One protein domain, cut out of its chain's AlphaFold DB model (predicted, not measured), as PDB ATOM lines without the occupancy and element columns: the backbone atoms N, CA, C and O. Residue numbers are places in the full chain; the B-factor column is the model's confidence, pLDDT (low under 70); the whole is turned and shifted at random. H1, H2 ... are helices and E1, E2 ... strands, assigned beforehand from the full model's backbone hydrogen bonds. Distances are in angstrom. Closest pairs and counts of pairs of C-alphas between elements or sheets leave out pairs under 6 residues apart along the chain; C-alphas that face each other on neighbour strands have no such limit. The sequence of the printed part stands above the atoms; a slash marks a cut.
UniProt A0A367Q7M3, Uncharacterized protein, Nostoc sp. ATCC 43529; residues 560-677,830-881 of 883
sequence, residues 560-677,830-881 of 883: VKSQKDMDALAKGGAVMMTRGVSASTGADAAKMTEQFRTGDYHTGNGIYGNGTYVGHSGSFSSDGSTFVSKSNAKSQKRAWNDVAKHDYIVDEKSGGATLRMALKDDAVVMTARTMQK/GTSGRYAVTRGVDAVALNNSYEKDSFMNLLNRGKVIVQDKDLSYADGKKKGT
ATOM      1  N   VAL A 560      22.140 114.841   9.173       94.25
ATOM      2  CA  VAL A 560      21.964 116.205   8.651       94.25
ATOM      3  C   VAL A 560      20.949 116.949   9.512       94.25
ATOM      4  O   VAL A 560      19.836 116.465   9.707       94.25
ATOM      5  N   LYS A 561      21.325 118.121  10.029       93.25
ATOM      6  CA  LYS A 561      20.483 118.946  10.905       93.25
ATOM      7  C   LYS A 561      20.304 120.359  10.381       93.25
ATOM      8  O   LYS A 561      21.168 120.894   9.691       93.25
ATOM      9  N   SER A 562      19.196 120.983  10.774       92.06
ATOM     10  CA  SER A 562      18.963 122.395  10.488       92.06
ATOM     11  C   SER A 562      19.997 123.272  11.197       92.06
ATOM     12  O   SER A 562      20.556 122.901  12.233       92.06
ATOM     13  N   GLN A 563      20.209 124.486  10.690       91.31
ATOM     14  CA  GLN A 563      21.067 125.469  11.356       91.31
ATOM     15  C   GLN A 563      20.694 125.686  12.836       91.31
ATOM     16  O   GLN A 563      21.580 125.756  13.683       91.31
ATOM     17  N   LYS A 564      19.396 125.754  13.163       91.31
ATOM     18  CA  LYS A 564      18.921 125.972  14.538       91.31
ATOM     19  C   LYS A 564      19.378 124.853  15.476       91.31
ATOM     20  O   LYS A 564      19.804 125.126  16.596       91.31
ATOM     21  N   ASP A 565      19.298 123.608  15.023       92.44
ATOM     22  CA  ASP A 565      19.698 122.459  15.836       92.44
ATOM     23  C   ASP A 565      21.224 122.389  15.968       92.44
ATOM     24  O   ASP A 565      21.741 122.059  17.034       92.44
ATOM     25  N   MET A 566      21.957 122.780  14.919       94.25
ATOM     26  CA  MET A 566      23.414 122.936  14.980       94.25
ATOM     27  C   MET A 566      23.844 124.027  15.970       94.25
ATOM     28  O   MET A 566      24.825 123.848  16.690       94.25
ATOM     29  N   ASP A 567      23.110 125.139  16.044       90.19
ATOM     30  CA  ASP A 567      23.338 126.197  17.037       90.19
ATOM     31  C   ASP A 567      23.059 125.692  18.466       90.19
ATOM     32  O   ASP A 567      23.823 125.982  19.389       90.19
ATOM     33  N   ALA A 568      22.021 124.870  18.652       91.69
ATOM     34  CA  ALA A 568      21.731 124.237  19.938       91.69
ATOM     35  C   ALA A 568      22.847 123.273  20.382       91.69
ATOM     36  O   ALA A 568      23.263 123.326  21.539       91.69
ATOM     37  N   LEU A 569      23.384 122.452  19.468       92.81
ATOM     38  CA  LEU A 569      24.534 121.576  19.738       92.81
ATOM     39  C   LEU A 569      25.778 122.380  20.142       92.81
ATOM     40  O   LEU A 569      26.432 122.062  21.136       92.81
ATOM     41  N   ALA A 570      26.072 123.459  19.412       91.44
ATOM     42  CA  ALA A 570      27.197 124.339  19.712       91.44
ATOM     43  C   ALA A 570      27.079 124.964  21.112       91.44
ATOM     44  O   ALA A 570      28.062 125.002  21.856       91.44
ATOM     45  N   LYS A 571      25.873 125.408  21.493       91.00
ATOM     46  CA  LYS A 571      25.574 125.937  22.832       91.00
ATOM     47  C   LYS A 571      25.634 124.861  23.920       91.00
ATOM     48  O   LYS A 571      26.042 125.156  25.040       91.00
ATOM     49  N   GLY A 572      25.262 123.626  23.585       92.31
ATOM     50  CA  GLY A 572      25.376 122.449  24.451       92.31
ATOM     51  C   GLY A 572      26.817 121.992  24.707       92.31
ATOM     52  O   GLY A 572      27.036 121.115  25.535       92.31
ATOM     53  N   GLY A 573      27.802 122.600  24.039       93.81
ATOM     54  CA  GLY A 573      29.222 122.317  24.240       93.81
ATOM     55  C   GLY A 573      29.785 121.214  23.343       93.81
ATOM     56  O   GLY A 573      30.908 120.763  23.586       93.81
ATOM     57  N   ALA A 574      29.049 120.818  22.297       94.88
ATOM     58  CA  ALA A 574      29.524 119.864  21.301       94.88
ATOM     59  C   ALA A 574      30.819 120.353  20.629       94.88
ATOM     60  O   ALA A 574      31.052 121.561  20.456       94.88
ATOM     61  N   VAL A 575      31.674 119.408  20.226       96.38
ATOM     62  CA  VAL A 575      32.878 119.704  19.436       96.38
ATOM     63  C   VAL A 575      32.447 120.100  18.032       96.38
ATOM     64  O   VAL A 575      32.064 119.264  17.216       96.38
ATOM     65  N   MET A 576      32.527 121.395  17.752       95.06
ATOM     66  CA  MET A 576      32.211 121.964  16.454       95.06
ATOM     67  C   MET A 576      33.409 121.815  15.530       95.06
ATOM     68  O   MET A 576      34.554 122.013  15.942       95.06
ATOM     69  N   MET A 577      33.125 121.493  14.275       94.81
ATOM     70  CA  MET A 577      34.116 121.323  13.228       94.81
ATOM     71  C   MET A 577      33.747 122.143  11.996       94.81
ATOM     72  O   MET A 577      32.565 122.339  11.693       94.81
ATOM     73  N   THR A 578      34.757 122.605  11.265       92.06
ATOM     74  CA  THR A 578      34.570 123.360  10.021       92.06
ATOM     75  C   THR A 578      35.528 122.904   8.934       92.06
ATOM     76  O   THR A 578      36.668 122.518   9.203       92.06
ATOM     77  N   ARG A 579      35.052 122.944   7.687       89.38
ATOM     78  CA  ARG A 579      35.849 122.623   6.500       89.38
ATOM     79  C   ARG A 579      35.414 123.471   5.320       89.38
ATOM     80  O   ARG A 579      34.273 123.349   4.880       89.38
ATOM     81  N   GLY A 580      36.327 124.266   4.781       87.12
ATOM     82  CA  GLY A 580      36.168 124.835   3.453       87.12
ATOM     83  C   GLY A 580      36.374 123.776   2.378       87.12
ATOM     84  O   GLY A 580      37.188 122.856   2.503       87.12
ATOM     85  N   VAL A 581      35.594 123.905   1.320       86.00
ATOM     86  CA  VAL A 581      35.606 123.079   0.125       86.00
ATOM     87  C   VAL A 581      35.753 124.041  -1.042       86.00
ATOM     88  O   VAL A 581      34.877 124.866  -1.283       86.00
ATOM     89  N   SER A 582      36.882 123.974  -1.735       83.00
ATOM     90  CA  SER A 582      37.101 124.708  -2.977       83.00
ATOM     91  C   SER A 582      36.706 123.841  -4.169       83.00
ATOM     92  O   SER A 582      36.762 122.611  -4.098       83.00
ATOM     93  N   ALA A 583      36.300 124.475  -5.269       75.94
ATOM     94  CA  ALA A 583      36.093 123.765  -6.524       75.94
ATOM     95  C   ALA A 583      37.415 123.109  -6.964       75.94
ATOM     96  O   ALA A 583      38.462 123.754  -7.012       75.94
ATOM     97  N   SER A 584      37.369 121.818  -7.281       67.25
ATOM     98  CA  SER A 584      38.485 121.094  -7.892       67.25
ATOM     99  C   SER A 584      38.231 120.942  -9.389       67.25
ATOM    100  O   SER A 584      37.094 121.069  -9.844       67.25
ATOM    101  N   THR A 585      39.262 120.623 -10.173       51.69
ATOM    102  CA  THR A 585      39.120 120.355 -11.612       51.69
ATOM    103  C   THR A 585      38.019 119.315 -11.876       51.69
ATOM    104  O   THR A 585      38.196 118.127 -11.625       51.69
ATOM    105  N   GLY A 586      36.859 119.773 -12.365       58.41
ATOM    106  CA  GLY A 586      35.719 118.929 -12.745       58.41
ATOM    107  C   GLY A 586      34.569 118.791 -11.732       58.41
ATOM    108  O   GLY A 586      33.603 118.098 -12.049       58.41
ATOM    109  N   ALA A 587      34.609 119.437 -10.557       67.44
ATOM    110  CA  ALA A 587      33.494 119.415  -9.600       67.44
ATOM    111  C   ALA A 587      33.296 120.756  -8.873       67.44
ATOM    112  O   ALA A 587      34.243 121.342  -8.350       67.44
ATOM    113  N   ASP A 588      32.041 121.206  -8.817       85.50
ATOM    114  CA  ASP A 588      31.603 122.383  -8.062       85.50
ATOM    115  C   ASP A 588      31.626 122.116  -6.543       85.50
ATOM    116  O   ASP A 588      31.269 121.023  -6.088       85.50
ATOM    117  N   ALA A 589      32.035 123.110  -5.751       84.00
ATOM    118  CA  ALA A 589      32.150 123.005  -4.300       84.00
ATOM    119  C   ALA A 589      30.811 122.661  -3.634       84.00
ATOM    120  O   ALA A 589      30.776 121.784  -2.771       84.00
ATOM    121  N   ALA A 590      29.711 123.276  -4.080       83.62
ATOM    122  CA  ALA A 590      28.374 122.997  -3.551       83.62
ATOM    123  C   ALA A 590      27.943 121.545  -3.820       83.62
ATOM    124  O   ALA A 590      27.360 120.875  -2.966       83.62
ATOM    125  N   LYS A 591      28.295 121.005  -4.992       83.19
ATOM    126  CA  LYS A 591      28.053 119.593  -5.310       83.19
ATOM    127  C   LYS A 591      28.847 118.667  -4.389       83.19
ATOM    128  O   LYS A 591      28.318 117.648  -3.956       83.19
ATOM    129  N   MET A 592      30.092 119.015  -4.070       84.00
ATOM    130  CA  MET A 592      30.928 118.228  -3.161       84.00
ATOM    131  C   MET A 592      30.437 118.285  -1.707       84.00
ATOM    132  O   MET A 592      30.451 117.259  -1.023       84.00
ATOM    133  N   THR A 593      29.959 119.439  -1.222       87.44
ATOM    134  CA  THR A 593      29.359 119.531   0.122       87.44
ATOM    135  C   THR A 593      28.062 118.735   0.205       87.44
ATOM    136  O   THR A 593      27.848 118.022   1.185       87.44
ATOM    137  N   GLU A 594      27.240 118.761  -0.846       86.75
ATOM    138  CA  GLU A 594      26.039 117.933  -0.926       86.75
ATOM    139  C   GLU A 594      26.369 116.438  -0.991       86.75
ATOM    140  O   GLU A 594      25.796 115.644  -0.247       86.75
ATOM    141  N   GLN A 595      27.375 116.040  -1.772       84.19
ATOM    142  CA  GLN A 595      27.868 114.660  -1.778       84.19
ATOM    143  C   GLN A 595      28.368 114.212  -0.399       84.19
ATOM    144  O   GLN A 595      28.135 113.069  -0.006       84.19
ATOM    145  N   PHE A 596      28.992 115.097   0.380       87.62
ATOM    146  CA  PHE A 596      29.378 114.764   1.748       87.62
ATOM    147  C   PHE A 596      28.155 114.499   2.641       87.62
ATOM    148  O   PHE A 596      28.151 113.506   3.372       87.62
ATOM    149  N   ARG A 597      27.115 115.342   2.555       88.69
ATOM    150  CA  ARG A 597      25.869 115.211   3.336       88.69
ATOM    151  C   ARG A 597      25.064 113.975   2.953       88.69
ATOM    152  O   ARG A 597      24.621 113.227   3.821       88.69
ATOM    153  N   THR A 598      24.842 113.781   1.658       83.69
ATOM    154  CA  THR A 598      23.804 112.876   1.155       83.69
ATOM    155  C   THR A 598      24.308 111.898   0.101       83.69
ATOM    156  O   THR A 598      23.596 110.943  -0.203       83.69
ATOM    157  N   GLY A 599      25.517 112.070  -0.429       82.94
ATOM    158  CA  GLY A 599      26.115 111.201  -1.445       82.94
ATOM    159  C   GLY A 599      27.002 110.086  -0.885       82.94
ATOM    160  O   GLY A 599      27.013 109.782   0.317       82.94
ATOM    161  N   ASP A 600      27.755 109.468  -1.789       79.19
ATOM    162  CA  ASP A 600      28.759 108.460  -1.455       79.19
ATOM    163  C   ASP A 600      30.007 109.115  -0.863       79.19
ATOM    164  O   ASP A 600      30.349 110.257  -1.176       79.19
ATOM    165  N   TYR A 601      30.665 108.408   0.053       76.44
ATOM    166  CA  TYR A 601      31.882 108.917   0.665       76.44
ATOM    167  C   TYR A 601      33.094 108.608  -0.212       76.44
ATOM    168  O   TYR A 601      33.368 107.446  -0.504       76.44
ATOM    169  N   HIS A 602      33.843 109.646  -0.574       75.69
ATOM    170  CA  HIS A 602      35.067 109.518  -1.355       75.69
ATOM    171  C   HIS A 602      36.299 109.592  -0.453       75.69
ATOM    172  O   HIS A 602      36.551 110.602   0.208       75.69
ATOM    173  N   THR A 603      37.103 108.532  -0.454       74.62
ATOM    174  CA  THR A 603      38.390 108.496   0.251       74.62
ATOM    175  C   THR A 603      39.469 109.221  -0.558       74.62
ATOM    176  O   THR A 603      39.852 108.768  -1.641       74.62
ATOM    177  N   GLY A 604      39.986 110.331  -0.028       66.50
ATOM    178  CA  GLY A 604      41.074 111.105  -0.635       66.50
ATOM    179  C   GLY A 604      42.395 111.025   0.140       66.50
ATOM    180  O   GLY A 604      42.406 110.695   1.327       66.50
ATOM    181  N   ASN A 605      43.496 111.395  -0.528       54.81
ATOM    182  CA  ASN A 605      44.787 111.641   0.124       54.81
ATOM    183  C   ASN A 605      44.843 113.102   0.583       54.81
ATOM    184  O   ASN A 605      44.759 114.010  -0.247       54.81
ATOM    185  N   GLY A 606      44.963 113.329   1.890       55.09
ATOM    186  CA  GLY A 606      45.224 114.649   2.462       55.09
ATOM    187  C   GLY A 606      46.724 114.895   2.640       55.09
ATOM    188  O   GLY A 606      47.521 113.961   2.659       55.09
ATOM    189  N   ILE A 607      47.114 116.163   2.816       45.25
ATOM    190  CA  ILE A 607      48.513 116.574   3.073       45.25
ATOM    191  C   ILE A 607      49.049 115.965   4.386       45.25
ATOM    192  O   ILE A 607      50.245 115.732   4.531       45.25
ATOM    193  N   TYR A 608      48.159 115.650   5.330       52.22
ATOM    194  CA  TYR A 608      48.489 115.146   6.666       52.22
ATOM    195  C   TYR A 608      47.932 113.747   6.932       52.22
ATOM    196  O   TYR A 608      47.450 113.445   8.026       52.22
ATOM    197  N   GLY A 609      47.999 112.894   5.914       58.66
ATOM    198  CA  GLY A 609      47.412 111.561   5.916       58.66
ATOM    199  C   GLY A 609      46.023 111.538   5.280       58.66
ATOM    200  O   GLY A 609      45.491 112.553   4.826       58.66
ATOM    201  N   ASN A 610      45.438 110.345   5.226       67.69
ATOM    202  CA  ASN A 610      44.202 110.115   4.487       67.69
ATOM    203  C   ASN A 610      42.993 110.276   5.419       67.69
ATOM    204  O   ASN A 610      42.949 109.666   6.487       67.69
ATOM    205  N   GLY A 611      42.052 111.146   5.036       67.12
ATOM    206  CA  GLY A 611      40.899 111.541   5.846       67.12
ATOM    207  C   GLY A 611      40.343 112.920   5.469       67.12
ATOM    208  O   GLY A 611      40.898 113.649   4.642       67.12
ATOM    209  N   THR A 612      39.228 113.304   6.085       81.75
ATOM    210  CA  THR A 612      38.620 114.627   5.921       81.75
ATOM    211  C   THR A 612      39.238 115.596   6.936       81.75
ATOM    212  O   THR A 612      38.839 115.639   8.091       81.75
ATOM    213  N   TYR A 613      40.227 116.381   6.506       87.12
ATOM    214  CA  TYR A 613      40.796 117.489   7.287       87.12
ATOM    215  C   TYR A 613      39.730 118.518   7.698       87.12
ATOM    216  O   TYR A 613      39.010 119.037   6.836       87.12
ATOM    217  N   VAL A 614      39.631 118.818   8.988       90.69
ATOM    218  CA  VAL A 614      38.691 119.805   9.540       90.69
ATOM    219  C   VAL A 614      39.371 120.600  10.652       90.69
ATOM    220  O   VAL A 614      40.242 120.077  11.351       90.69
ATOM    221  N   GLY A 615      38.959 121.850  10.851       91.81
ATOM    222  CA  GLY A 615      39.228 122.530  12.117       91.81
ATOM    223  C   GLY A 615      38.297 122.031  13.208       91.81
ATOM    224  O   GLY A 615      37.186 121.602  12.895       91.81
ATOM    225  N   HIS A 616      38.712 122.102  14.472       94.69
ATOM    226  CA  HIS A 616      37.883 121.664  15.596       94.69
ATOM    227  C   HIS A 616      37.957 122.566  16.826       94.69
ATOM    228  O   HIS A 616      39.001 123.112  17.178       94.69
ATOM    229  N   SER A 617      36.858 122.630  17.576       94.44
ATOM    230  CA  SER A 617      36.766 123.399  18.821       94.44
ATOM    231  C   SER A 617      37.107 122.617  20.093       94.44
ATOM    232  O   SER A 617      36.999 123.172  21.188       94.44
ATOM    233  N   GLY A 618      37.511 121.347  19.977       94.12
ATOM    234  CA  GLY A 618      37.993 120.544  21.106       94.12
ATOM    235  C   GLY A 618      39.302 121.065  21.710       94.12
ATOM    236  O   GLY A 618      39.838 122.101  21.302       94.12
ATOM    237  N   SER A 619      39.822 120.350  22.704       93.19
ATOM    238  CA  SER A 619      41.108 120.666  23.341       93.19
ATOM    239  C   SER A 619      41.896 119.399  23.665       93.19
ATOM    240  O   SER A 619      41.420 118.293  23.422       93.19
ATOM    241  N   PHE A 620      43.110 119.557  24.183       92.75
ATOM    242  CA  PHE A 620      43.999 118.458  24.547       92.75
ATOM    243  C   PHE A 620      44.297 118.507  26.045       92.75
ATOM    244  O   PHE A 620      44.253 119.577  26.660       92.75
ATOM    245  N   SER A 621      44.624 117.358  26.634       90.94
ATOM    246  CA  SER A 621      45.280 117.307  27.941       90.94
ATOM    247  C   SER A 621      46.613 118.065  27.909       90.94
ATOM    248  O   SER A 621      47.194 118.302  26.849       90.94
ATOM    249  N   SER A 622      47.130 118.439  29.079       88.81
ATOM    250  CA  SER A 622      48.387 119.197  29.200       88.81
ATOM    251  C   SER A 622      49.595 118.491  28.569       88.81
ATOM    252  O   SER A 622      50.503 119.149  28.068       88.81
ATOM    253  N   ASP A 623      49.595 117.158  28.550       89.31
ATOM    254  CA  ASP A 623      50.615 116.319  27.917       89.31
ATOM    255  C   ASP A 623      50.310 115.980  26.441       89.31
ATOM    256  O   ASP A 623      51.081 115.263  25.800       89.31
ATOM    257  N   GLY A 624      49.195 116.462  25.884       88.31
ATOM    258  CA  GLY A 624      48.771 116.211  24.503       88.31
ATOM    259  C   GLY A 624      48.407 114.754  24.182       88.31
ATOM    260  O   GLY A 624      48.257 114.414  23.005       88.31
ATOM    261  N   SER A 625      48.305 113.871  25.180       89.44
ATOM    262  CA  SER A 625      48.013 112.443  24.972       89.44
ATOM    263  C   SER A 625      46.522 112.154  24.790       89.44
ATOM    264  O   SER A 625      46.164 111.179  24.129       89.44
ATOM    265  N   THR A 626      45.659 113.018  25.332       91.75
ATOM    266  CA  THR A 626      44.208 112.825  25.384       91.75
ATOM    267  C   THR A 626      43.484 113.991  24.721       91.75
ATOM    268  O   THR A 626      43.812 115.155  24.955       91.75
ATOM    269  N   PHE A 627      42.470 113.684  23.912       95.12
ATOM    270  CA  PHE A 627      41.551 114.677  23.367       95.12
ATOM    271  C   PHE A 627      40.385 114.908  24.333       95.12
ATOM    272  O   PHE A 627      39.767 113.962  24.817       95.12
ATOM    273  N   VAL A 628      40.066 116.169  24.602       92.69
ATOM    274  CA  VAL A 628      38.939 116.577  25.442       92.69
ATOM    275  C   VAL A 628      37.799 117.014  24.528       92.69
ATOM    276  O   VAL A 628      37.835 118.099  23.938       92.69
ATOM    277  N   SER A 629      36.765 116.176  24.445       89.75
ATOM    278  CA  SER A 629      35.569 116.355  23.613       89.75
ATOM    279  C   SER A 629      34.567 117.365  24.192       89.75
ATOM    280  O   SER A 629      33.358 117.170  24.149       89.75
ATOM    281  N   LYS A 630      35.065 118.474  24.746       87.44
ATOM    282  CA  LYS A 630      34.241 119.589  25.220       87.44
ATOM    283  C   LYS A 630      34.674 120.875  24.552       87.44
ATOM    284  O   LYS A 630      35.861 121.129  24.349       87.44
ATOM    285  N   SER A 631      33.686 121.693  24.235       89.12
ATOM    286  CA  SER A 631      33.861 122.922  23.485       89.12
ATOM    287  C   SER A 631      33.043 124.037  24.122       89.12
ATOM    288  O   SER A 631      32.032 123.806  24.779       89.12
ATOM    289  N   ASN A 632      33.520 125.266  23.980       89.56
ATOM    290  CA  ASN A 632      32.834 126.464  24.441       89.56
ATOM    291  C   ASN A 632      32.981 127.568  23.392       89.56
ATOM    292  O   ASN A 632      33.750 127.444  22.439       89.56
ATOM    293  N   ALA A 633      32.273 128.677  23.587       88.00
ATOM    294  CA  ALA A 633      32.317 129.834  22.694       88.00
ATOM    295  C   ALA A 633      33.752 130.285  22.341       88.00
ATOM    296  O   ALA A 633      34.058 130.580  21.186       88.00
ATOM    297  N   LYS A 634      34.672 130.284  23.318       89.62
ATOM    298  CA  LYS A 634      36.071 130.687  23.106       89.62
ATOM    299  C   LYS A 634      36.821 129.689  22.220       89.62
ATOM    300  O   LYS A 634      37.561 130.112  21.333       89.62
ATOM    301  N   SER A 635      36.651 128.387  22.447       89.69
ATOM    302  CA  SER A 635      37.333 127.359  21.656       89.69
ATOM    303  C   SER A 635      36.758 127.232  20.243       89.69
ATOM    304  O   SER A 635      37.517 127.017  19.302       89.69
ATOM    305  N   GLN A 636      35.454 127.458  20.067       89.38
ATOM    306  CA  GLN A 636      34.813 127.560  18.750       89.38
ATOM    307  C   GLN A 636      35.371 128.741  17.950       89.38
ATOM    308  O   GLN A 636      35.686 128.592  16.768       89.38
ATOM    309  N   LYS A 637      35.590 129.885  18.613       87.44
ATOM    310  CA  LYS A 637      36.130 131.090  17.969       87.44
ATOM    311  C   LYS A 637      37.560 130.886  17.513       87.44
ATOM    312  O   LYS A 637      37.909 131.277  16.404       87.44
ATOM    313  N   ARG A 638      38.371 130.262  18.371       88.25
ATOM    314  CA  ARG A 638      39.740 129.868  18.039       88.25
ATOM    315  C   ARG A 638      39.751 128.960  16.806       88.25
ATOM    316  O   ARG A 638      40.373 129.318  15.819       88.25
ATOM    317  N   ALA A 639      38.988 127.864  16.836       86.94
ATOM    318  CA  ALA A 639      38.921 126.908  15.734       86.94
ATOM    319  C   ALA A 639      38.549 127.574  14.403       86.94
ATOM    320  O   ALA A 639      39.202 127.340  13.395       86.94
ATOM    321  N   TRP A 640      37.535 128.447  14.405       87.88
ATOM    322  CA  TRP A 640      37.153 129.200  13.209       87.88
ATOM    323  C   TRP A 640      38.302 130.064  12.679       87.88
ATOM    324  O   TRP A 640      38.629 130.003  11.495       87.88
ATOM    325  N   ASN A 641      38.914 130.864  13.555       87.12
ATOM    326  CA  ASN A 641      39.980 131.788  13.176       87.12
ATOM    327  C   ASN A 641      41.211 131.057  12.633       87.12
ATOM    328  O   ASN A 641      41.792 131.512  11.651       87.12
ATOM    329  N   ASP A 642      41.581 129.934  13.241       84.94
ATOM    330  CA  ASP A 642      42.760 129.165  12.847       84.94
ATOM    331  C   ASP A 642      42.578 128.547  11.460       84.94
ATOM    332  O   ASP A 642      43.487 128.591  10.638       84.94
ATOM    333  N   VAL A 643      41.381 128.048  11.143       81.94
ATOM    334  CA  VAL A 643      41.077 127.545   9.795       81.94
ATOM    335  C   VAL A 643      41.037 128.695   8.780       81.94
ATOM    336  O   VAL A 643      41.579 128.566   7.685       81.94
ATOM    337  N   ALA A 644      40.427 129.829   9.137       84.06
ATOM    338  CA  ALA A 644      40.306 130.985   8.246       84.06
ATOM    339  C   ALA A 644      41.665 131.622   7.910       84.06
ATOM    340  O   ALA A 644      41.854 132.094   6.796       84.06
ATOM    341  N   LYS A 645      42.621 131.615   8.849       85.19
ATOM    342  CA  LYS A 645      43.970 132.179   8.665       85.19
ATOM    343  C   LYS A 645      44.782 131.484   7.564       85.19
ATOM    344  O   LYS A 645      45.693 132.097   7.020       85.19
ATOM    345  N   HIS A 646      44.461 130.229   7.252       76.75
ATOM    346  CA  HIS A 646      45.172 129.407   6.265       76.75
ATOM    347  C   HIS A 646      44.367 129.186   4.979       76.75
ATOM    348  O   HIS A 646      44.587 128.197   4.283       76.75
ATOM    349  N   ASP A 647      43.392 130.056   4.695       75.81
ATOM    350  CA  ASP A 647      42.513 129.975   3.518       75.81
ATOM    351  C   ASP A 647      41.756 128.635   3.391       75.81
ATOM    352  O   ASP A 647      41.249 128.266   2.332       75.81
ATOM    353  N   TYR A 648      41.618 127.897   4.500       77.12
ATOM    354  CA  TYR A 648      40.858 126.647   4.555       77.12
ATOM    355  C   TYR A 648      39.355 126.873   4.740       77.12
ATOM    356  O   TYR A 648      38.604 125.908   4.863       77.12
ATOM    357  N   ILE A 649      38.905 128.126   4.782       77.69
ATOM    358  CA  ILE A 649      37.510 128.537   4.613       77.69
ATOM    359  C   ILE A 649      37.524 129.507   3.440       77.69
ATOM    360  O   ILE A 649      38.185 130.540   3.500       77.69
ATOM    361  N   VAL A 650      36.798 129.167   2.381       71.12
ATOM    362  CA  VAL A 650      36.752 129.977   1.163       71.12
ATOM    363  C   VAL A 650      35.550 130.916   1.219       71.12
ATOM    364  O   VAL A 650      34.467 130.519   1.655       71.12
ATOM    365  N   ASP A 651      35.740 132.160   0.777       73.62
ATOM    366  CA  ASP A 651      34.625 133.080   0.549       73.62
ATOM    367  C   ASP A 651      33.727 132.482  -0.548       73.62
ATOM    368  O   ASP A 651      34.207 132.066  -1.600       73.62
ATOM    369  N   GLU A 652      32.424 132.451  -0.317       73.62
ATOM    370  CA  GLU A 652      31.406 132.016  -1.282       73.62
ATOM    371  C   GLU A 652      31.520 132.773  -2.620       73.62
ATOM    372  O   GLU A 652      31.263 132.206  -3.682       73.62
ATOM    373  N   LYS A 653      32.042 134.009  -2.611       79.00
ATOM    374  CA  LYS A 653      32.364 134.777  -3.830       79.00
ATOM    375  C   LYS A 653      33.456 134.156  -4.702       79.00
ATOM    376  O   LYS A 653      33.534 134.470  -5.884       79.00
ATOM    377  N   SER A 654      34.299 133.299  -4.134       79.88
ATOM    378  CA  SER A 654      35.348 132.566  -4.855       79.88
ATOM    379  C   SER A 654      34.877 131.205  -5.388       79.88
ATOM    380  O   SER A 654      35.685 130.436  -5.904       79.88
ATOM    381  N   GLY A 655      33.577 130.897  -5.270       81.38
ATOM    382  CA  GLY A 655      33.010 129.611  -5.686       81.38
ATOM    383  C   GLY A 655      33.331 128.456  -4.733       81.38
ATOM    384  O   GLY A 655      33.262 127.295  -5.129       81.38
ATOM    385  N   GLY A 656      33.722 128.756  -3.490       84.94
ATOM    386  CA  GLY A 656      33.892 127.757  -2.439       84.94
ATOM    387  C   GLY A 656      32.665 127.625  -1.538       84.94
ATOM    388  O   GLY A 656      31.789 128.485  -1.509       84.94
ATOM    389  N   ALA A 657      32.623 126.540  -0.774       87.19
ATOM    390  CA  ALA A 657      31.578 126.233   0.195       87.19
ATOM    391  C   ALA A 657      32.206 125.894   1.552       87.19
ATOM    392  O   ALA A 657      33.351 125.449   1.613       87.19
ATOM    393  N   THR A 658      31.479 126.083   2.656       88.75
ATOM    394  CA  THR A 658      31.977 125.728   3.996       88.75
ATOM    395  C   THR A 658      30.998 124.819   4.721       88.75
ATOM    396  O   THR A 658      29.873 125.207   5.043       88.75
ATOM    397  N   LEU A 659      31.458 123.612   5.045       91.00
ATOM    398  CA  LEU A 659      30.737 122.675   5.894       91.00
ATOM    399  C   LEU A 659      30.895 123.079   7.358       91.00
ATOM    400  O   LEU A 659      32.014 123.195   7.866       91.00
ATOM    401  N   ARG A 660      29.764 123.227   8.051       93.06
ATOM    402  CA  ARG A 660      29.697 123.289   9.513       93.06
ATOM    403  C   ARG A 660      29.219 121.949  10.046       93.06
ATOM    404  O   ARG A 660      28.199 121.422   9.599       93.06
ATOM    405  N   MET A 661      29.963 121.418  10.999       96.00
ATOM    406  CA  MET A 661      29.806 120.062  11.493       96.00
ATOM    407  C   MET A 661      29.914 120.029  13.019       96.00
ATOM    408  O   MET A 661      30.450 120.952  13.630       96.00
ATOM    409  N   ALA A 662      29.423 118.960  13.631       96.31
ATOM    410  CA  ALA A 662      29.635 118.628  15.030       96.31
ATOM    411  C   ALA A 662      30.024 117.152  15.136       96.31
ATOM    412  O   ALA A 662      29.484 116.309  14.416       96.31
ATOM    413  N   LEU A 663      30.987 116.848  15.999       96.88
ATOM    414  CA  LEU A 663      31.383 115.476  16.292       96.88
ATOM    415  C   LEU A 663      30.389 114.881  17.295       96.88
ATOM    416  O   LEU A 663      30.033 115.555  18.261       96.88
ATOM    417  N   LYS A 664      29.936 113.646  17.070       95.56
ATOM    418  CA  LYS A 664      29.066 112.948  18.027       95.56
ATOM    419  C   LYS A 664      29.837 112.615  19.308       95.56
ATOM    420  O   LYS A 664      31.025 112.304  19.256       95.56
ATOM    421  N   ASP A 665      29.150 112.645  20.447       92.56
ATOM    422  CA  ASP A 665      29.766 112.438  21.768       92.56
ATOM    423  C   ASP A 665      30.347 111.027  21.951       92.56
ATOM    424  O   ASP A 665      31.245 110.817  22.763       92.56
ATOM    425  N   ASP A 666      29.852 110.063  21.176       92.50
ATOM    426  CA  ASP A 666      30.305 108.675  21.160       92.50
ATOM    427  C   ASP A 666      31.409 108.409  20.116       92.50
ATOM    428  O   ASP A 666      31.663 107.249  19.773       92.50
ATOM    429  N   ALA A 667      32.024 109.459  19.562       94.94
ATOM    430  CA  ALA A 667      33.147 109.337  18.642       94.94
ATOM    431  C   ALA A 667      34.459 109.059  19.394       94.94
ATOM    432  O   ALA A 667      34.817 109.753  20.349       94.94
ATOM    433  N   VAL A 668      35.219 108.076  18.922       95.75
ATOM    434  CA  VAL A 668      36.538 107.718  19.449       95.75
ATOM    435  C   VAL A 668      37.598 108.606  18.802       95.75
ATOM    436  O   VAL A 668      37.855 108.508  17.602       95.75
ATOM    437  N   VAL A 669      38.245 109.464  19.592       96.25
ATOM    438  CA  VAL A 669      39.284 110.383  19.100       96.25
ATOM    439  C   VAL A 669      40.648 110.006  19.667       96.25
ATOM    440  O   VAL A 669      40.833 109.968  20.881       96.25
ATOM    441  N   MET A 670      41.623 109.776  18.786       95.56
ATOM    442  CA  MET A 670      43.027 109.558  19.155       95.56
ATOM    443  C   MET A 670      43.844 110.816  18.851       95.56
ATOM    444  O   MET A 670      43.604 111.486  17.848       95.56
ATOM    445  N   THR A 671      44.832 111.155  19.677       94.88
ATOM    446  CA  THR A 671      45.754 112.254  19.350       94.88
ATOM    447  C   THR A 671      46.875 111.766  18.433       94.88
ATOM    448  O   THR A 671      47.315 110.615  18.518       94.88
ATOM    449  N   ALA A 672      47.380 112.644  17.565       92.56
ATOM    450  CA  ALA A 672      48.491 112.321  16.674       92.56
ATOM    451  C   ALA A 672      49.742 111.878  17.447       92.56
ATOM    452  O   ALA A 672      50.396 110.923  17.042       92.56
ATOM    453  N   ARG A 673      50.044 112.498  18.596       92.00
ATOM    454  CA  ARG A 673      51.137 112.079  19.494       92.00
ATOM    455  C   ARG A 673      50.997 110.623  19.949       92.00
ATOM    456  O   ARG A 673      51.974 109.876  19.888       92.00
ATOM    457  N   THR A 674      49.814 110.224  20.414       93.88
ATOM    458  CA  THR A 674      49.566 108.844  20.859       93.88
ATOM    459  C   THR A 674      49.716 107.876  19.687       93.88
ATOM    460  O   THR A 674      50.456 106.899  19.785       93.88
ATOM    461  N   MET A 675      49.131 108.217  18.537       94.31
ATOM    462  CA  MET A 675      49.236 107.420  17.315       94.31
ATOM    463  C   MET A 675      50.680 107.234  16.836       94.31
ATOM    464  O   MET A 675      51.077 106.119  16.522       94.31
ATOM    465  N   GLN A 676      51.480 108.302  16.811       92.94
ATOM    466  CA  GLN A 676      52.894 108.261  16.425       92.94
ATOM    467  C   GLN A 676      53.687 107.269  17.275       92.94
ATOM    468  O   GLN A 676      54.504 106.508  16.755       92.94
ATOM    469  N   LYS A 677      53.450 107.278  18.592       94.19
ATOM    470  CA  LYS A 677      54.104 106.361  19.527       94.19
ATOM    471  C   LYS A 677      53.736 104.911  19.217       94.19
ATOM    472  O   LYS A 677      54.629 104.071  19.149       94.19
ATOM    473  N   GLY A 830      53.919 111.178  10.859       75.38
ATOM    474  CA  GLY A 830      53.797 110.058  11.794       75.38
ATOM    475  C   GLY A 830      52.362 109.632  12.142       75.38
ATOM    476  O   GLY A 830      52.170 108.868  13.081       75.38
ATOM    477  N   THR A 831      51.352 110.105  11.410       83.94
ATOM    478  CA  THR A 831      49.947 109.683  11.551       83.94
ATOM    479  C   THR A 831      49.502 108.859  10.352       83.94
ATOM    480  O   THR A 831      49.890 109.169   9.228       83.94
ATOM    481  N   SER A 832      48.628 107.871  10.565       91.25
ATOM    482  CA  SER A 832      48.033 107.082   9.482       91.25
ATOM    483  C   SER A 832      46.533 106.894   9.675       91.25
ATOM    484  O   SER A 832      46.090 106.323  10.672       91.25
ATOM    485  N   GLY A 833      45.747 107.323   8.682       91.56
ATOM    486  CA  GLY A 833      44.308 107.051   8.644       91.56
ATOM    487  C   GLY A 833      44.005 105.552   8.553       91.56
ATOM    488  O   GLY A 833      43.046 105.087   9.159       91.56
ATOM    489  N   ARG A 834      44.860 104.765   7.878       94.06
ATOM    490  CA  ARG A 834      44.683 103.309   7.755       94.06
ATOM    491  C   ARG A 834      44.835 102.612   9.113       94.06
ATOM    492  O   ARG A 834      43.982 101.805   9.495       94.06
ATOM    493  N   TYR A 835      45.867 102.985   9.874       95.69
ATOM    494  CA  TYR A 835      46.068 102.511  11.245       95.69
ATOM    495  C   TYR A 835      44.879 102.889  12.132       95.69
ATOM    496  O   TYR A 835      44.294 102.035  12.789       95.69
ATOM    497  N   ALA A 836      44.473 104.158  12.095       95.12
ATOM    498  CA  ALA A 836      43.379 104.681  12.902       95.12
ATOM    499  C   ALA A 836      42.057 103.919  12.688       95.12
ATOM    500  O   ALA A 836      41.434 103.484  13.654       95.12
ATOM    501  N   VAL A 837      41.663 103.685  11.431       95.25
ATOM    502  CA  VAL A 837      40.454 102.912  11.092       95.25
ATOM    503  C   VAL A 837      40.552 101.481  11.610       95.25
ATOM    504  O   VAL A 837      39.594 100.960  12.179       95.25
ATOM    505  N   THR A 838      41.725 100.857  11.469       96.50
ATOM    506  CA  THR A 838      41.979  99.510  11.998       96.50
ATOM    507  C   THR A 838      41.744  99.470  13.511       96.50
ATOM    508  O   THR A 838      41.043  98.587  14.002       96.50
ATOM    509  N   ARG A 839      42.232 100.483  14.239       96.81
ATOM    510  CA  ARG A 839      42.037 100.653  15.691       96.81
ATOM    511  C   ARG A 839      40.624 101.107  16.098       96.81
ATOM    512  O   ARG A 839      40.379 101.297  17.284       96.81
ATOM    513  N   GLY A 840      39.696 101.314  15.158       96.00
ATOM    514  CA  GLY A 840      38.347 101.807  15.472       96.00
ATOM    515  C   GLY A 840      38.318 103.261  15.956       96.00
ATOM    516  O   GLY A 840      37.448 103.640  16.735       96.00
ATOM    517  N   VAL A 841      39.280 104.076  15.518       96.25
ATOM    518  CA  VAL A 841      39.350 105.513  15.809       96.25
ATOM    519  C   VAL A 841      38.539 106.282  14.769       96.25
ATOM    520  O   VAL A 841      38.769 106.121  13.573       96.25
ATOM    521  N   ASP A 842      37.610 107.128  15.204       96.00
ATOM    522  CA  ASP A 842      36.711 107.902  14.340       96.00
ATOM    523  C   ASP A 842      37.348 109.201  13.826       96.00
ATOM    524  O   ASP A 842      37.030 109.665  12.725       96.00
ATOM    525  N   ALA A 843      38.253 109.793  14.610       95.31
ATOM    526  CA  ALA A 843      39.007 110.985  14.237       95.31
ATOM    527  C   ALA A 843      40.393 111.036  14.901       95.31
ATOM    528  O   ALA A 843      40.598 110.527  16.004       95.31
ATOM    529  N   VAL A 844      41.343 111.704  14.242       94.31
ATOM    530  CA  VAL A 844      42.706 111.915  14.751       94.31
ATOM    531  C   VAL A 844      42.942 113.395  15.003       94.31
ATOM    532  O   VAL A 844      43.049 114.167  14.053       94.31
ATOM    533  N   ALA A 845      43.040 113.798  16.268       94.12
ATOM    534  CA  ALA A 845      43.302 115.182  16.652       94.12
ATOM    535  C   ALA A 845      44.796 115.516  16.503       94.12
ATOM    536  O   ALA A 845      45.660 114.839  17.068       94.12
ATOM    537  N   LEU A 846      45.115 116.551  15.728       91.62
ATOM    538  CA  LEU A 846      46.475 116.878  15.304       91.62
ATOM    539  C   LEU A 846      47.081 117.927  16.237       91.62
ATOM    540  O   LEU A 846      46.892 119.128  16.082       91.62
ATOM    541  N   ASN A 847      47.858 117.465  17.211       84.88
ATOM    542  CA  ASN A 847      48.512 118.334  18.194       84.88
ATOM    543  C   ASN A 847      49.762 119.066  17.649       84.88
ATOM    544  O   ASN A 847      50.296 119.940  18.321       84.88
ATOM    545  N   ASN A 848      50.247 118.714  16.450       77.31
ATOM    546  CA  ASN A 848      51.457 119.280  15.826       77.31
ATOM    547  C   ASN A 848      51.222 119.716  14.355       77.31
ATOM    548  O   ASN A 848      52.103 119.550  13.511       77.31
ATOM    549  N   SER A 849      50.024 120.201  14.012       73.88
ATOM    550  CA  SER A 849      49.738 120.805  12.695       73.88
ATOM    551  C   SER A 849      50.270 122.245  12.574       73.88
ATOM    552  O   SER A 849      50.789 122.787  13.548       73.88
ATOM    553  N   TYR A 850      50.134 122.874  11.391       71.94
ATOM    554  CA  TYR A 850      50.551 124.271  11.152       71.94
ATOM    555  C   TYR A 850      49.997 125.258  12.195       71.94
ATOM    556  O   TYR A 850      50.727 126.138  12.639       71.94
ATOM    557  N   GLU A 851      48.738 125.083  12.616       80.12
ATOM    558  CA  GLU A 851      48.235 125.663  13.868       80.12
ATOM    559  C   GLU A 851      48.129 124.558  14.900       80.12
ATOM    560  O   GLU A 851      47.507 123.514  14.666       80.12
ATOM    561  N   LYS A 852      48.769 124.786  16.041       81.50
ATOM    562  CA  LYS A 852      48.799 123.831  17.134       81.50
ATOM    563  C   LYS A 852      47.382 123.637  17.683       81.50
ATOM    564  O   LYS A 852      46.695 124.608  17.974       81.50
ATOM    565  N   ASP A 853      46.983 122.380  17.865       84.25
ATOM    566  CA  ASP A 853      45.769 121.985  18.588       84.25
ATOM    567  C   ASP A 853      44.418 122.401  17.959       84.25
ATOM    568  O   ASP A 853      43.393 122.424  18.652       84.25
ATOM    569  N   SER A 854      44.393 122.713  16.660       87.62
ATOM    570  CA  SER A 854      43.186 123.243  15.997       87.62
ATOM    571  C   SER A 854      42.663 122.417  14.829       87.62
ATOM    572  O   SER A 854      41.578 122.713  14.326       87.62
ATOM    573  N   PHE A 855      43.372 121.366  14.420       91.44
ATOM    574  CA  PHE A 855      42.988 120.528  13.288       91.44
ATOM    575  C   PHE A 855      42.835 119.059  13.668       91.44
ATOM    576  O   PHE A 855      43.509 118.549  14.561       91.44
ATOM    577  N   MET A 856      41.948 118.359  12.966       93.12
ATOM    578  CA  MET A 856      41.815 116.907  13.055       93.12
ATOM    579  C   MET A 856      41.575 116.284  11.682       93.12
ATOM    580  O   MET A 856      41.002 116.904  10.785       93.12
ATOM    581  N   ASN A 857      41.982 115.026  11.547       91.62
ATOM    582  CA  ASN A 857      41.574 114.161  10.449       91.62
ATOM    583  C   ASN A 857      40.310 113.411  10.859       91.62
ATOM    584  O   ASN A 857      40.375 112.502  11.685       91.62
ATOM    585  N   LEU A 858      39.171 113.773  10.279       92.56
ATOM    586  CA  LEU A 858      37.939 113.010  10.419       92.56
ATOM    587  C   LEU A 858      37.990 111.773   9.514       92.56
ATOM    588  O   LEU A 858      38.242 111.892   8.312       92.56
ATOM    589  N   LEU A 859      37.715 110.601  10.084       93.19
ATOM    590  CA  LEU A 859      37.746 109.326   9.369       93.19
ATOM    591  C   LEU A 859      36.349 108.721   9.232       93.19
ATOM    592  O   LEU A 859      35.970 108.311   8.141       93.19
ATOM    593  N   ASN A 860      35.564 108.708  10.309       94.06
ATOM    594  CA  ASN A 860      34.222 108.133  10.309       94.06
ATOM    595  C   ASN A 860      33.160 109.194   9.996       94.06
ATOM    596  O   ASN A 860      32.745 109.959  10.870       94.06
ATOM    597  N   ARG A 861      32.668 109.217   8.753       91.81
ATOM    598  CA  ARG A 861      31.624 110.167   8.339       91.81
ATOM    599  C   ARG A 861      30.313 109.965   9.113       91.81
ATOM    600  O   ARG A 861      29.623 110.941   9.404       91.81
ATOM    601  N   GLY A 862      29.995 108.734   9.516       92.06
ATOM    602  CA  GLY A 862      28.788 108.412  10.290       92.06
ATOM    603  C   GLY A 862      28.764 108.991  11.711       92.06
ATOM    604  O   GLY A 862      27.697 109.090  12.330       92.06
ATOM    605  N   LYS A 863      29.926 109.414  12.225       95.12
ATOM    606  CA  LYS A 863      30.100 110.029  13.551       95.12
ATOM    607  C   LYS A 863      30.023 111.552  13.536       95.12
ATOM    608  O   LYS A 863      30.400 112.210  14.504       95.12
ATOM    609  N   VAL A 864      29.497 112.115  12.452       95.50
ATOM    610  CA  VAL A 864      29.359 113.558  12.273       95.50
ATOM    611  C   VAL A 864      27.904 113.952  12.102       95.50
ATOM    612  O   VAL A 864      27.115 113.246  11.471       95.50
ATOM    613  N   ILE A 865      27.567 115.103  12.673       96.50
ATOM    614  CA  ILE A 865      26.339 115.845  12.414       96.50
ATOM    615  C   ILE A 865      26.711 117.037  11.528       96.50
ATOM    616  O   ILE A 865      27.622 117.790  11.865       96.50
ATOM    617  N   VAL A 866      26.055 117.206  10.387       95.44
ATOM    618  CA  VAL A 866      26.362 118.227   9.377       95.44
ATOM    619  C   VAL A 866      25.175 119.171   9.234       95.44
ATOM    620  O   VAL A 866      24.025 118.740   9.229       95.44
ATOM    621  N   GLN A 867      25.447 120.466   9.087       94.75
ATOM    622  CA  GLN A 867      24.406 121.445   8.791       94.75
ATOM    623  C   GLN A 867      23.842 121.234   7.374       94.75
ATOM    624  O   GLN A 867      24.600 121.073   6.413       94.75
ATOM    625  N   ASP A 868      22.517 121.273   7.240       91.94
ATOM    626  CA  ASP A 868      21.757 121.114   5.991       91.94
ATOM    627  C   ASP A 868      22.143 122.108   4.889       91.94
ATOM    628  O   ASP A 868      22.040 121.797   3.706       91.94
ATOM    629  N   LYS A 869      22.635 123.285   5.274       90.62
ATOM    630  CA  LYS A 869      23.134 124.322   4.367       90.62
ATOM    631  C   LYS A 869      24.576 124.681   4.669       90.62
ATOM    632  O   LYS A 869      25.014 124.611   5.822       90.62
ATOM    633  N   ASP A 870      25.293 125.104   3.635       87.50
ATOM    634  CA  ASP A 870      26.637 125.655   3.784       87.50
ATOM    635  C   ASP A 870      26.615 126.882   4.703       87.50
ATOM    636  O   ASP A 870      25.649 127.648   4.754       87.50
ATOM    637  N   LEU A 871      27.678 127.037   5.485       85.88
ATOM    638  CA  LEU A 871      27.863 128.182   6.360       85.88
ATOM    639  C   LEU A 871      28.543 129.298   5.563       85.88
ATOM    640  O   LEU A 871      29.664 129.114   5.098       85.88
ATOM    641  N   SER A 872      27.903 130.461   5.435       84.75
ATOM    642  CA  SER A 872      28.556 131.617   4.812       84.75
ATOM    643  C   SER A 872      29.772 132.063   5.620       84.75
ATOM    644  O   SER A 872      29.789 131.982   6.854       84.75
ATOM    645  N   TYR A 873      30.786 132.598   4.937       82.56
ATOM    646  CA  TYR A 873      31.982 133.133   5.593       82.56
ATOM    647  C   TYR A 873      31.620 134.223   6.615       82.56
ATOM    648  O   TYR A 873      32.113 134.234   7.747       82.56
ATOM    649  N   ALA A 874      30.705 135.124   6.235       82.69
ATOM    650  CA  ALA A 874      30.230 136.201   7.095       82.69
ATOM    651  C   ALA A 874      29.509 135.674   8.344       82.69
ATOM    652  O   ALA A 874      29.744 136.182   9.447       82.69
ATOM    653  N   ASP A 875      28.670 134.646   8.195       80.38
ATOM    654  CA  ASP A 875      27.997 134.030   9.332       80.38
ATOM    655  C   ASP A 875      28.970 133.281  10.215       80.38
ATOM    656  O   ASP A 875      28.877 133.409  11.427       80.38
ATOM    657  N   GLY A 876      29.913 132.532   9.655       79.06
ATOM    658  CA  GLY A 876      30.901 131.823  10.453       79.06
ATOM    659  C   GLY A 876      31.817 132.768  11.229       79.06
ATOM    660  O   GLY A 876      32.085 132.523  12.402       79.06
ATOM    661  N   LYS A 877      32.172 133.930  10.661       77.50
ATOM    662  CA  LYS A 877      32.900 134.986  11.385       77.50
ATOM    663  C   LYS A 877      32.108 135.529  12.583       77.50
ATOM    664  O   LYS A 877      32.701 135.845  13.614       77.50
ATOM    665  N   LYS A 878      30.778 135.630  12.469       72.75
ATOM    666  CA  LYS A 878      29.887 136.042  13.570       72.75
ATOM    667  C   LYS A 878      29.668 134.902  14.578       72.75
ATOM    668  O   LYS A 878      29.872 135.086  15.776       72.75
ATOM    669  N   LYS A 879      29.290 133.719  14.093       63.38
ATOM    670  CA  LYS A 879      28.844 132.533  14.849       63.38
ATOM    671  C   LYS A 879      29.979 131.704  15.435       63.38
ATOM    672  O   LYS A 879      29.751 130.999  16.410       63.38
ATOM    673  N   GLY A 880      31.206 131.840  14.931       57.50
ATOM    674  CA  GLY A 880      32.403 131.287  15.565       57.50
ATOM    675  C   GLY A 880      32.539 131.737  17.023       57.50
ATOM    676  O   GLY A 880      33.239 131.109  17.793       57.50
ATOM    677  N   THR A 881      31.823 132.779  17.448       43.28
ATOM    678  CA  THR A 881      31.797 133.257  18.832       43.28
ATOM    679  C   THR A 881      30.795 132.560  19.762       43.28
ATOM    680  O   THR A 881      30.761 132.925  20.932       43.28
TER     681      THR A 881
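Overview. This is residues 560 to 677 and 830 to 881 of the 883 residues of an uncharacterized protein of Nostoc sp. ATCC 43529 (UniProt A0A367Q7M3). Picture one strongly twisted sheet of seven strands, curled like part of a barrel, with helices on both faces: H3 covers E2 and E1 on one face, with H1 near one edge and H4 beside the strands towards the other edge, and H2 covers E3 on the opposite face. H5 and H6 only graze the sheet, and two long stretches with no named element, residues 599 to 611 and 617 to 632, run before and after E2. The printed part has 170 residues, with six named helices and seven named strands in the order H1 E1 H2 E2 H3 E3 E4 H4 H5 E5 E6 E7 H6; the sheet's order is E4 E5 E6 E2 E1 E3 E7, mixed. The class is mixed, helices and strands, with under half of the residues in named elements. The whole is compact, with a radius of gyration of the C-alphas of 14.8 A, and rounded, spanning 42 by 35 by 27 A.

Along the chain. Find C-alpha 563 at (21.067, 125.469, 11.356); from there H1 runs to residue 571, 12.3 A away. Next comes E1, residues 576 to 581, 16.7 A long, and then H2, residues 589 to 598, 14.2 A. Look for E2 at residues 612 to 616, 12.0 A long. H3, residues 633 to 645, is the longest helix at 18.4 A, and E3, residues 657 to 663, is the longest strand at 19.4 A; it begins at C-alpha 657, (31.578, 126.233, 0.195). E4, residues 669 to 671, is followed at once by H4, residues 672 to 677. After the cut you meet H5, residues 833 to 838, then E5, residues 843 to 846, E6, residues 855 to 858, and E7, residues 864 to 867. H6, residues 873 to 879, ends at C-alpha 879, (28.844, 132.533, 14.849).

Arrangement. Start in the sheet, at E1 and E3, which are antiparallel, with N 581 and O 657 2.7 A apart, within hydrogen-bond range. On the other side of E1, E2 is antiparallel to it, with N 615 and O 578 at 2.9 A. E2 is staggered: it pairs with E6 over residues 612 to 615, where N 612 and O 858 are 2.8 A apart, and with E1 over residues 615 to 616. E5 and E6 form a hairpin, with N 844 and O 857 at 2.8 A. Edge strand E4 is parallel to E5, with N 845 and O 670 at 2.9 A; edge strand E7 is antiparallel to E3, with N 662 and O 865 at 2.8 A. E2, H3 and E3 make a split strand-helix-strand unit, two strands of one sheet joined through a helix, with E1 between them in the sheet, and its crossover is right-handed. H3 runs along the strands at a height over the sheet of 8.4 A; its closest C-alphas to E2 are those of Ala 639 and His 616, 5.3 A apart. H1, on the same face, runs slantwise to the strands at a height of 9.2 A. H2, on the opposite face, runs along E3 at 16 degrees on the local plane. H3 and H6 only just touch, with 3 pairs of C-alphas within 8 A, the closest being Trp 640 and Gly 876 at 7.3 A. In H1 to H6 every O i to N i+4 pair is within hydrogen-bond range.

Size, cuts and confidence. The two C-alphas farthest apart, those of Gly 586 and Ser 622, are 43.8 A apart. Residues 678 to 829 are not printed, and C-alphas 677 and 830 stand 8.6 A apart across the cut. The long links are H2 to E2, E2 to H3 and H3 to E3. The mean pLDDT of the printed part is 85.9; look for values under 70 at residues 584 to 587, 604 to 611 and 879 to 881.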